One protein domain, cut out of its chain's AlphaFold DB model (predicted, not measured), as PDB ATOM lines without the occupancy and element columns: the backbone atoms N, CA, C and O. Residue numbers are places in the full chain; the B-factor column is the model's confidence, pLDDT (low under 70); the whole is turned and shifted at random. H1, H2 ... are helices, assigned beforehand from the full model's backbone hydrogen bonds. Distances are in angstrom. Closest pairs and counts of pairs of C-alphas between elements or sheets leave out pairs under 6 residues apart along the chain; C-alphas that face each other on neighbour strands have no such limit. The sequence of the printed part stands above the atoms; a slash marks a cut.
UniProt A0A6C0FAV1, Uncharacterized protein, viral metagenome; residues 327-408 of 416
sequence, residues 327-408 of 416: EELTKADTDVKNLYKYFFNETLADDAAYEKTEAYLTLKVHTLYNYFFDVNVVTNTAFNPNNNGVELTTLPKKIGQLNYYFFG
ATOM      1  N   GLU A 327      -3.233  24.454  14.725       90.56
ATOM      2  CA  GLU A 327      -2.871  25.713  14.071       90.56
ATOM      3  C   GLU A 327      -4.101  26.396  13.467       90.56
ATOM      4  O   GLU A 327      -4.359  27.568  13.759       90.56
ATOM      5  N   GLU A 328      -4.923  25.661  12.715       91.12
ATOM      6  CA  GLU A 328      -6.174  26.182  12.151       91.12
ATOM      7  C   GLU A 328      -7.171  26.597  13.234       91.12
ATOM      8  O   GLU A 328      -7.798  27.650  13.118       91.12
ATOM      9  N   LEU A 329      -7.282  25.825  14.319       94.38
ATOM     10  CA  LEU A 329      -8.132  26.159  15.460       94.38
ATOM     11  C   LEU A 329      -7.651  27.433  16.163       94.38
ATOM     12  O   LEU A 329      -8.461  28.254  16.591       94.38
ATOM     13  N   THR A 330      -6.334  27.628  16.266       95.69
ATOM     14  CA  THR A 330      -5.761  28.865  16.814       95.69
ATOM     15  C   THR A 330      -6.061  30.061  15.925       95.69
ATOM     16  O   THR A 330      -6.470  31.100  16.443       95.69
ATOM     17  N   LYS A 331      -5.931  29.912  14.605       94.06
ATOM     18  CA  LYS A 331      -6.286  30.971  13.660       94.06
ATOM     19  C   LYS A 331      -7.780  31.300  13.714       94.06
ATOM     20  O   LYS A 331      -8.136  32.469  13.821       94.06
ATOM     21  N   ALA A 332      -8.646  30.287  13.686       95.38
ATOM     22  CA  ALA A 332     -10.092  30.470  13.769       95.38
ATOM     23  C   ALA A 332     -10.504  31.166  15.077       95.38
ATOM     24  O   ALA A 332     -11.343  32.062  15.052       95.38
ATOM     25  N   ASP A 333      -9.886  30.809  16.208       96.81
ATOM     26  CA  ASP A 333     -10.110  31.476  17.495       96.81
ATOM     27  C   ASP A 333      -9.765  32.972  17.439       96.81
ATOM     28  O   ASP A 333     -10.572  33.808  17.852       96.81
ATOM     29  N   THR A 334      -8.600  33.322  16.883       96.25
ATOM     30  CA  THR A 334      -8.198  34.724  16.689       96.25
ATOM     31  C   THR A 334      -9.165  35.468  15.770       96.25
ATOM     32  O   THR A 334      -9.613  36.560  16.120       96.25
ATOM     33  N   ASP A 335      -9.535  34.880  14.632       95.50
ATOM     34  CA  ASP A 335     -10.423  35.521  13.660       95.50
ATOM     35  C   ASP A 335     -11.817  35.787  14.261       95.50
ATOM     36  O   ASP A 335     -12.347  36.893  14.137       95.50
ATOM     37  N   VAL A 336     -12.401  34.816  14.972       96.62
ATOM     38  CA  VAL A 336     -13.723  34.975  15.605       96.62
ATOM     39  C   VAL A 336     -13.678  35.997  16.747       96.62
ATOM     40  O   VAL A 336     -14.584  36.828  16.845       96.62
ATOM     41  N   LYS A 337     -12.616  36.010  17.569       96.81
ATOM     42  CA  LYS A 337     -12.400  37.052  18.593       96.81
ATOM     43  C   LYS A 337     -12.340  38.444  17.977       96.81
ATOM     44  O   LYS A 337     -13.025  39.344  18.459       96.81
ATOM     45  N   ASN A 338     -11.578  38.603  16.899       96.00
ATOM     46  CA  ASN A 338     -11.446  39.883  16.211       96.00
ATOM     47  C   ASN A 338     -12.780  40.344  15.615       96.00
ATOM     48  O   ASN A 338     -13.113  41.521  15.727       96.00
ATOM     49  N   LEU A 339     -13.582  39.433  15.050       96.44
ATOM     50  CA  LEU A 339     -14.919  39.759  14.543       96.44
ATOM     51  C   LEU A 339     -15.856  40.247  15.652       96.44
ATOM     52  O   LEU A 339     -16.509  41.276  15.485       96.44
ATOM     53  N   TYR A 340     -15.909  39.555  16.791       97.56
ATOM     54  CA  TYR A 340     -16.743  39.973  17.924       97.56
ATOM     55  C   TYR A 340     -16.276  41.291  18.539       97.56
ATOM     56  O   TYR A 340     -17.093  42.170  18.822       97.56
ATOM     57  N   LYS A 341     -14.959  41.468  18.677       96.12
ATOM     58  CA  LYS A 341     -14.386  42.724  19.151       96.12
ATOM     59  C   LYS A 341     -14.705  43.869  18.191       96.12
ATOM     60  O   LYS A 341     -15.070  44.949  18.637       96.12
ATOM     61  N   TYR A 342     -14.642  43.629  16.886       95.62
ATOM     62  CA  TYR A 342     -14.929  44.643  15.879       95.62
ATOM     63  C   TYR A 342     -16.419  45.017  15.835       95.62
ATOM     64  O   TYR A 342     -16.760  46.197  15.884       95.62
ATOM     65  N   PHE A 343     -17.317  44.029  15.760       95.94
ATOM     66  CA  PHE A 343     -18.751  44.283  15.583       95.94
ATOM     67  C   PHE A 343     -19.484  44.665  16.869       95.94
ATOM     68  O   PHE A 343     -20.444  45.434  16.804       95.94
ATOM     69  N   PHE A 344     -19.048  44.150  18.022       95.88
ATOM     70  CA  PHE A 344     -19.761  44.311  19.294       95.88
ATOM     71  C   PHE A 344     -18.902  44.915  20.407       95.88
ATOM     72  O   PHE A 344     -19.409  45.147  21.501       95.88
ATOM     73  N   ASN A 345     -17.615  45.193  20.160       96.19
ATOM     74  CA  ASN A 345     -16.653  45.577  21.199       96.19
ATOM     75  C   ASN A 345     -16.538  44.537  22.337       96.19
ATOM     76  O   ASN A 345     -16.110  44.864  23.445       96.19
ATOM     77  N   GLU A 346     -16.878  43.278  22.052       95.94
ATOM     78  CA  GLU A 346     -16.867  42.176  23.014       95.94
ATOM     79  C   GLU A 346     -15.550  41.399  22.956       95.94
ATOM     80  O   GLU A 346     -15.069  41.021  21.886       95.94
ATOM     81  N   THR A 347     -14.978  41.113  24.124       96.12
ATOM     82  CA  THR A 347     -13.844  40.198  24.251       96.12
ATOM     83  C   THR A 347     -14.386  38.794  24.484       96.12
ATOM     84  O   THR A 347     -14.799  38.449  25.584       96.12
ATOM     85  N   LEU A 348     -14.365  37.952  23.453       95.12
ATOM     86  CA  LEU A 348     -14.912  36.589  23.520       95.12
ATOM     87  C   LEU A 348     -14.288  35.700  24.610       95.12
ATOM     88  O   LEU A 348     -14.924  34.745  25.037       95.12
ATOM     89  N   ALA A 349     -13.057  36.000  25.036       95.56
ATOM     90  CA  ALA A 349     -12.375  35.292  26.120       95.56
ATOM     91  C   ALA A 349     -12.943  35.612  27.518       95.56
ATOM     92  O   ALA A 349     -12.680  34.859  28.449       95.56
ATOM     93  N   ASP A 350     -13.716  36.695  27.653       96.31
ATOM     94  CA  ASP A 350     -14.370  37.084  28.907       96.31
ATOM     95  C   ASP A 350     -15.742  36.396  29.075       96.31
ATOM     96  O   ASP A 350     -16.374  36.509  30.126       96.31
ATOM     97  N   ASP A 351     -16.223  35.676  28.051       94.69
ATOM     98  CA  ASP A 351     -17.428  34.852  28.143       94.69
ATOM     99  C   ASP A 351     -17.169  33.669  29.089       94.69
ATOM    100  O   ASP A 351     -16.247  32.881  28.884       94.69
ATOM    101  N   ALA A 352     -18.003  33.515  30.119       95.75
ATOM    102  CA  ALA A 352     -17.875  32.435  31.095       95.75
ATOM    103  C   ALA A 352     -17.976  31.030  30.467       95.75
ATOM    104  O   ALA A 352     -17.491  30.068  31.058       95.75
ATOM    105  N   ALA A 353     -18.602  30.910  29.291       94.25
ATOM    106  CA  ALA A 353     -18.711  29.666  28.533       94.25
ATOM    107  C   ALA A 353     -17.628  29.516  27.448       94.25
ATOM    108  O   ALA A 353     -17.737  28.623  26.606       94.25
ATOM    109  N   TYR A 354     -16.616  30.392  27.417       96.62
ATOM    110  CA  TYR A 354     -15.574  30.355  26.397       96.62
ATOM    111  C   TYR A 354     -14.767  29.054  26.437       96.62
ATOM    112  O   TYR A 354     -14.094  28.742  27.419       96.62
ATOM    113  N   GLU A 355     -14.753  28.354  25.303       93.44
ATOM    114  CA  GLU A 355     -13.868  27.224  25.049       93.44
ATOM    115  C   GLU A 355     -13.184  27.386  23.690       93.44
ATOM    116  O   GLU A 355     -13.826  27.653  22.672       93.44
ATOM    117  N   LYS A 356     -11.864  27.174  23.641       95.69
ATOM    118  CA  LYS A 356     -11.107  27.157  22.382       95.69
ATOM    119  C   LYS A 356     -11.309  25.818  21.660       95.69
ATOM    120  O   LYS A 356     -10.390  25.009  21.570       95.69
ATOM    121  N   THR A 357     -12.525  25.576  21.178       91.94
ATOM    122  CA  THR A 357     -12.929  24.371  20.438       91.94
ATOM    123  C   THR A 357     -13.666  24.752  19.154       91.94
ATOM    124  O   THR A 357     -14.303  25.805  19.072       91.94
ATOM    125  N   GLU A 358     -13.605  23.900  18.127       91.25
ATOM    126  CA  GLU A 358     -14.294  24.163  16.855       91.25
ATOM    127  C   GLU A 358     -15.815  24.289  17.041       91.25
ATOM    128  O   GLU A 358     -16.444  25.153  16.428       91.25
ATOM    129  N   ALA A 359     -16.401  23.478  17.927       88.06
ATOM    130  CA  ALA A 359     -17.826  23.514  18.240       88.06
ATOM    131  C   ALA A 359     -18.264  24.874  18.814       88.06
ATOM    132  O   ALA A 359     -19.230  25.464  18.322       88.06
ATOM    133  N   TYR A 360     -17.536  25.402  19.807       93.75
ATOM    134  CA  TYR A 360     -17.844  26.701  20.410       93.75
ATOM    135  C   TYR A 360     -17.708  27.845  19.395       93.75
ATOM    136  O   TYR A 360     -18.622  28.659  19.230       93.75
ATOM    137  N   LEU A 361     -16.598  27.878  18.653       96.38
ATOM    138  CA  LEU A 361     -16.354  28.914  17.647       96.38
ATOM    139  C   LEU A 361     -17.388  28.865  16.511       96.38
ATOM    140  O   LEU A 361     -17.874  29.908  16.072       96.38
ATOM    141  N   THR A 362     -17.794  27.668  16.082       94.06
ATOM    142  CA  THR A 362     -18.860  27.474  15.088       94.06
ATOM    143  C   THR A 362     -20.196  28.026  15.574       94.06
ATOM    144  O   THR A 362     -20.873  28.727  14.820       94.06
ATOM    145  N   LEU A 363     -20.557  27.797  16.840       93.50
ATOM    146  CA  LEU A 363     -21.774  28.360  17.430       93.50
ATOM    147  C   LEU A 363     -21.751  29.900  17.441       93.50
ATOM    148  O   LEU A 363     -22.752  30.545  17.106       93.50
ATOM    149  N   LYS A 364     -20.604  30.504  17.770       97.06
ATOM    150  CA  LYS A 364     -20.431  31.965  17.723       97.06
ATOM    151  C   LYS A 364     -20.540  32.500  16.296       97.06
ATOM    152  O   LYS A 364     -21.282  33.447  16.049       97.06
ATOM    153  N   VAL A 365     -19.918  31.844  15.320       97.31
ATOM    154  CA  VAL A 365     -20.062  32.229  13.907       97.31
ATOM    155  C   VAL A 365     -21.511  32.092  13.426       97.31
ATOM    156  O   VAL A 365     -22.008  32.995  12.757       97.31
ATOM    157  N   HIS A 366     -22.244  31.044  13.814       94.38
ATOM    158  CA  HIS A 366     -23.682  30.942  13.517       94.38
ATOM    159  C   HIS A 366     -24.488  32.103  14.106       94.38
ATOM    160  O   HIS A 366     -25.397  32.608  13.451       94.38
ATOM    161  N   THR A 367     -24.129  32.557  15.309       96.06
ATOM    162  CA  THR A 367     -24.754  33.732  15.930       96.06
ATOM    163  C   THR A 367     -24.536  34.987  15.085       96.06
ATOM    164  O   THR A 367     -25.487  35.739  14.883       96.06
ATOM    165  N   LEU A 368     -23.337  35.181  14.515       97.69
ATOM    166  CA  LEU A 368     -23.068  36.284  13.579       97.69
ATOM    167  C   LEU A 368     -23.954  36.198  12.332       97.69
ATOM    168  O   LEU A 368     -24.564  37.193  11.944       97.69
ATOM    169  N   TYR A 369     -24.060  35.015  11.720       97.69
ATOM    170  CA  TYR A 369     -24.908  34.814  10.542       97.69
ATOM    171  C   TYR A 369     -26.381  35.112  10.828       97.69
ATOM    172  O   TYR A 369     -27.023  35.837  10.066       97.69
ATOM    173  N   ASN A 370     -26.897  34.609  11.949       96.00
ATOM    174  CA  ASN A 370     -28.266  34.872  12.363       96.00
ATOM    175  C   ASN A 370     -28.484  36.366  12.654       96.00
ATOM    176  O   ASN A 370     -29.480  36.939  12.235       96.00
ATOM    177  N   TYR A 371     -27.527  37.023  13.312       97.06
ATOM    178  CA  TYR A 371     -27.624  38.442  13.648       97.06
ATOM    179  C   TYR A 371     -27.623  39.357  12.412       97.06
ATOM    180  O   TYR A 371     -28.442  40.270  12.317       97.06
ATOM    181  N   PHE A 372     -26.710  39.130  11.462       97.25
ATOM    182  CA  PHE A 372     -26.550  40.016  10.304       97.25
ATOM    183  C   PHE A 372     -27.505  39.713   9.151       97.25
ATOM    184  O   PHE A 372     -27.880  40.639   8.427       97.25
ATOM    185  N   PHE A 373     -27.888  38.447   8.969       96.69
ATOM    186  CA  PHE A 373     -28.656  38.009   7.803       96.69
ATOM    187  C   PHE A 373     -30.027  37.427   8.143       96.69
ATOM    188  O   PHE A 373     -30.783  37.167   7.214       96.69
ATOM    189  N   ASP A 374     -30.351  37.230   9.426       97.19
ATOM    190  CA  ASP A 374     -31.572  36.531   9.863       97.19
ATOM    191  C   ASP A 374     -31.673  35.118   9.254       97.19
ATOM    192  O   ASP A 374     -32.729  34.644   8.836       97.19
ATOM    193  N   VAL A 375     -30.518  34.449   9.134       94.69
ATOM    194  CA  VAL A 375     -30.401  33.107   8.555       94.69
ATOM    195  C   VAL A 375     -29.696  32.165   9.519       94.69
ATOM    196  O   VAL A 375     -28.548  32.374   9.916       94.69
ATOM    197  N   ASN A 376     -30.358  31.045   9.805       92.62
ATOM    198  CA  ASN A 376     -29.738  29.895  10.443       92.62
ATOM    199  C   ASN A 376     -29.026  29.026   9.389       92.62
ATOM    200  O   ASN A 376     -29.654  28.229   8.687       92.62
ATOM    201  N   VAL A 377     -27.703  29.167   9.300       91.75
ATOM    202  CA  VAL A 377     -26.849  28.433   8.344       91.75
ATOM    203  C   VAL A 377     -26.684  26.941   8.660       91.75
ATOM    204  O   VAL A 377     -26.160  26.205   7.830       91.75
ATOM    205  N   VAL A 378     -27.162  26.467   9.818       87.19
ATOM    206  CA  VAL A 378     -27.262  25.022  10.104       87.19
ATOM    207  C   VAL A 378     -28.387  24.402   9.280       87.19
ATOM    208  O   VAL A 378     -28.230  23.319   8.726       87.19
ATOM    209  N   THR A 379     -29.525  25.092   9.192       92.12
ATOM    210  CA  THR A 379     -30.712  24.611   8.471       92.12
ATOM    211  C   THR A 379     -30.758  25.074   7.018       92.12
ATOM    212  O   THR A 379     -31.367  24.409   6.188       92.12
ATOM    213  N   ASN A 380     -30.127  26.204   6.698       93.00
ATOM    214  CA  ASN A 380     -30.061  26.755   5.348       93.00
ATOM    215  C   ASN A 380     -28.628  26.671   4.812       93.00
ATOM    216  O   ASN A 380     -27.900  27.663   4.762       93.00
ATOM    217  N   THR A 381     -28.219  25.464   4.428       88.19
ATOM    218  CA  THR A 381     -26.848  25.173   3.984       88.19
ATOM    219  C   THR A 381     -26.504  25.766   2.614       88.19
ATOM    220  O   THR A 381     -25.328  25.896   2.288       88.19
ATOM    221  N   ALA A 382     -27.511  26.165   1.829       91.38
ATOM    222  CA  ALA A 382     -27.337  26.824   0.534       91.38
ATOM    223  C   ALA A 382     -27.076  28.336   0.655       91.38
ATOM    224  O   ALA A 382     -26.705  28.981  -0.326       91.38
ATOM    225  N   PHE A 383     -27.288  28.925   1.837       96.44
ATOM    226  CA  PHE A 383     -27.062  30.348   2.035       96.44
ATOM    227  C   PHE A 383     -25.572  30.689   1.961       96.44
ATOM    228  O   PHE A 383     -24.750  30.118   2.673       96.44
ATOM    229  N   ASN A 384     -25.238  31.695   1.157       95.56
ATOM    230  CA  ASN A 384     -23.937  32.346   1.162       95.56
ATOM    231  C   ASN A 384     -24.145  33.852   0.919       95.56
ATOM    232  O   ASN A 384     -24.718  34.215  -0.113       95.56
ATOM    233  N   PRO A 385     -23.667  34.737   1.813       95.44
ATOM    234  CA  PRO A 385     -23.926  36.174   1.728       95.44
ATOM    235  C   PRO A 385     -23.290  36.837   0.494       95.44
ATOM    236  O   PRO A 385     -23.714  37.914   0.090       95.44
ATOM    237  N   ASN A 386     -22.310  36.183  -0.136       92.75
ATOM    238  CA  ASN A 386     -21.603  36.663  -1.322       92.75
ATOM    239  C   ASN A 386     -22.113  36.050  -2.635       92.75
ATOM    240  O   ASN A 386     -21.613  36.413  -3.697       92.75
ATOM    241  N   ASN A 387     -23.058  35.101  -2.582       92.94
ATOM    242  CA  ASN A 387     -23.630  34.420  -3.751       92.94
ATOM    243  C   ASN A 387     -22.580  33.912  -4.774       92.94
ATOM    244  O   ASN A 387     -22.773  34.002  -5.985       92.94
ATOM    245  N   ASN A 388     -21.442  33.401  -4.289       86.81
ATOM    246  CA  ASN A 388     -20.290  32.992  -5.109       86.81
ATOM    247  C   ASN A 388     -20.141  31.463  -5.247       86.81
ATOM    248  O   ASN A 388     -19.089  30.981  -5.659       86.81
ATOM    249  N   GLY A 389     -21.166  30.694  -4.868       89.19
ATOM    250  CA  GLY A 389     -21.165  29.230  -4.960       89.19
ATOM    251  C   GLY A 389     -20.309  28.500  -3.917       89.19
ATOM    252  O   GLY A 389     -20.238  27.275  -3.956       89.19
ATOM    253  N   VAL A 390     -19.670  29.201  -2.971       84.75
ATOM    254  CA  VAL A 390     -18.911  28.550  -1.890       84.75
ATOM    255  C   VAL A 390     -19.869  28.012  -0.825       84.75
ATOM    256  O   VAL A 390     -20.583  28.777  -0.182       84.75
ATOM    257  N   GLU A 391     -19.858  26.703  -0.588       90.44
ATOM    258  CA  GLU A 391     -20.661  26.083   0.473       90.44
ATOM    259  C   GLU A 391     -20.093  26.377   1.872       90.44
ATOM    260  O   GLU A 391     -18.886  26.267   2.109       90.44
ATOM    261  N   LEU A 392     -20.961  26.695   2.838       91.88
ATOM    262  CA  LEU A 392     -20.579  27.052   4.212       91.88
ATOM    263  C   LEU A 392     -20.359  25.827   5.122       91.88
ATOM    264  O   LEU A 392     -20.784  25.810   6.278       91.88
ATOM    265  N   THR A 393     -19.691  24.785   4.627       88.88
ATOM    266  CA  THR A 393     -19.592  23.489   5.322       88.88
ATOM    267  C   THR A 393     -18.634  23.495   6.515       88.88
ATOM    268  O   THR A 393     -18.974  22.953   7.561       88.88
ATOM    269  N   THR A 394     -17.509  24.212   6.445       92.00
ATOM    270  CA  THR A 394     -16.482  24.241   7.509       92.00
ATOM    271  C   THR A 394     -16.419  25.589   8.233       92.00
ATOM    272  O   THR A 394     -16.868  26.607   7.698       92.00
ATOM    273  N   LEU A 395     -15.872  25.626   9.456       93.69
ATOM    274  CA  LEU A 395     -15.685  26.874  10.211       93.69
ATOM    275  C   LEU A 395     -14.820  27.910   9.451       93.69
ATOM    276  O   LEU A 395     -15.274  29.052   9.321       93.69
ATOM    277  N   PRO A 396     -13.661  27.556   8.853       94.44
ATOM    278  CA  PRO A 396     -12.868  28.501   8.063       94.44
ATOM    279  C   PRO A 396     -13.628  29.102   6.877       94.44
ATOM    280  O   PRO A 396     -13.517  30.302   6.627       94.44
ATOM    281  N   LYS A 397     -14.455  28.310   6.173       92.56
ATOM    282  CA  LYS A 397     -15.288  28.826   5.072       92.56
ATOM    283  C   LYS A 397     -16.327  29.827   5.576       92.56
ATOM    284  O   LYS A 397     -16.486  30.880   4.964       92.56
ATOM    285  N   LYS A 398     -16.989  29.543   6.702       94.81
ATOM    286  CA  LYS A 398     -17.957  30.462   7.330       94.81
ATOM    287  C   LYS A 398     -17.303  31.797   7.720       94.81
ATOM    288  O   LYS A 398     -17.800  32.856   7.346       94.81
ATOM    289  N   ILE A 399     -16.157  31.755   8.405       96.38
ATOM    290  CA  ILE A 399     -15.387  32.959   8.771       96.38
ATOM    291  C   ILE A 399     -14.957  33.723   7.512       96.38
ATOM    292  O   ILE A 399     -15.187  34.925   7.404       96.38
ATOM    293  N   GLY A 400     -14.387  33.022   6.528       92.88
ATOM    294  CA  GLY A 400     -13.901  33.621   5.287       92.88
ATOM    295  C   GLY A 400     -15.000  34.310   4.477       92.88
ATOM    296  O   GLY A 400     -14.767  35.395   3.950       92.88
ATOM    297  N   GLN A 401     -16.204  33.732   4.400       95.94
ATOM    298  CA  GLN A 401     -17.328  34.353   3.690       95.94
ATOM    299  C   GLN A 401     -17.908  35.561   4.444       95.94
ATOM    300  O   GLN A 401     -18.268  36.538   3.789       95.94
ATOM    301  N   LEU A 402     -17.945  35.549   5.784       96.88
ATOM    302  CA  LEU A 402     -18.260  36.753   6.572       96.88
ATOM    303  C   LEU A 402     -17.236  37.859   6.315       96.88
ATOM    304  O   LEU A 402     -17.607  38.985   5.987       96.88
ATOM    305  N   ASN A 403     -15.950  37.522   6.415       95.44
ATOM    306  CA  ASN A 403     -14.866  38.464   6.189       95.44
ATOM    307  C   ASN A 403     -14.932  39.077   4.785       95.44
ATOM    308  O   ASN A 403     -14.843  40.294   4.627       95.44
ATOM    309  N   TYR A 404     -15.147  38.244   3.765       91.31
ATOM    310  CA  TYR A 404     -15.256  38.708   2.387       91.31
ATOM    311  C   TYR A 404     -16.454  39.642   2.187       91.31
ATOM    312  O   TYR A 404     -16.305  40.677   1.541       91.31
ATOM    313  N   TYR A 405     -17.597  39.338   2.806       95.44
ATOM    314  CA  TYR A 405     -18.792  40.175   2.714       95.44
ATOM    315  C   TYR A 405     -18.586  41.564   3.335       95.44
ATOM    316  O   TYR A 405     -18.934  42.574   2.729       95.44
ATOM    317  N   PHE A 406     -18.005  41.630   4.538       94.44
ATOM    318  CA  PHE A 406     -17.855  42.895   5.265       94.44
ATOM    319  C   PHE A 406     -16.616  43.701   4.869       94.44
ATOM    320  O   PHE A 406     -16.644  44.929   4.942       94.44
ATOM    321  N   PHE A 407     -15.535  43.038   4.457       92.25
ATOM    322  CA  PHE A 407     -14.228  43.674   4.260       92.25
ATOM    323  C   PHE A 407     -13.661  43.500   2.846       92.25
ATOM    324  O   PHE A 407     -12.578  44.006   2.560       92.25
ATOM    325  N   GLY A 408     -14.341  42.769   1.956       85.00
ATOM    326  CA  GLY A 408     -13.861  42.491   0.596       85.00
ATOM    327  C   GLY A 408     -12.643  41.557   0.530       85.00
ATOM    328  O   GLY A 408     -12.052  41.394  -0.535       85.00
TER     329      GLY A 408
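AT A GLANCE: This is residues 327 to 408 of the 416 residues of an uncharacterized protein of viral metagenome (UniProt A0A6C0FAV1). Three helices, H1, H2 and H3, make a loose-angled bundle, their centres in a triangle; all run the same way, and a long loop leads back between each and the next. The printed part has 82 residues with three named helices in the order H1 H2 H3 and no named strand: all helix, compact, radius of gyration of the C-alphas 12.1 A, spans 34 by 23 by 22 A.

IN THESE COORDINATES: Find C-alpha 327 at (-2.871, 25.713, 14.071); from there H1, residues 327 to 344, runs 25.7 A. H2, residues 358 to 373, covers 21.9 A. H3, residues 395 to 407, covers 17.9 A and ends at C-alpha 407, (-14.228, 43.674, 4.260).

HOW THE PARTS SIT: Look at residues 329 to 336 of H1, which alone touch H2, through its residues 358 to 365; the closest C-alphas, of Leu 329 and Glu 358, are 6.6 A apart, at a shallow tilt of 33 degrees, only just short of steep. H1 touches H3 with residues 332 to 336 alone, and H3 touches H1 with residues 395 to 399 alone; the closest C-alphas, of Ala 332 and Pro 396, are 6.6 A apart, at a steep tilt of 38 degrees. H2 touches H3 at Thr 362 and Leu 395, closest C-alphas 5.9 A, a shallow tilt of 34 degrees, only just. In H1, H2 and H3 every O i to N i+4 pair is within hydrogen-bond range.

THE WHOLE: Ala 352 and Gly 389 have the C-alphas farthest apart, 36.3 A. Residues 345 to 357 and 374 to 394 are long links. The printed part has no cut, and no printed residue is under 70 in pLDDT.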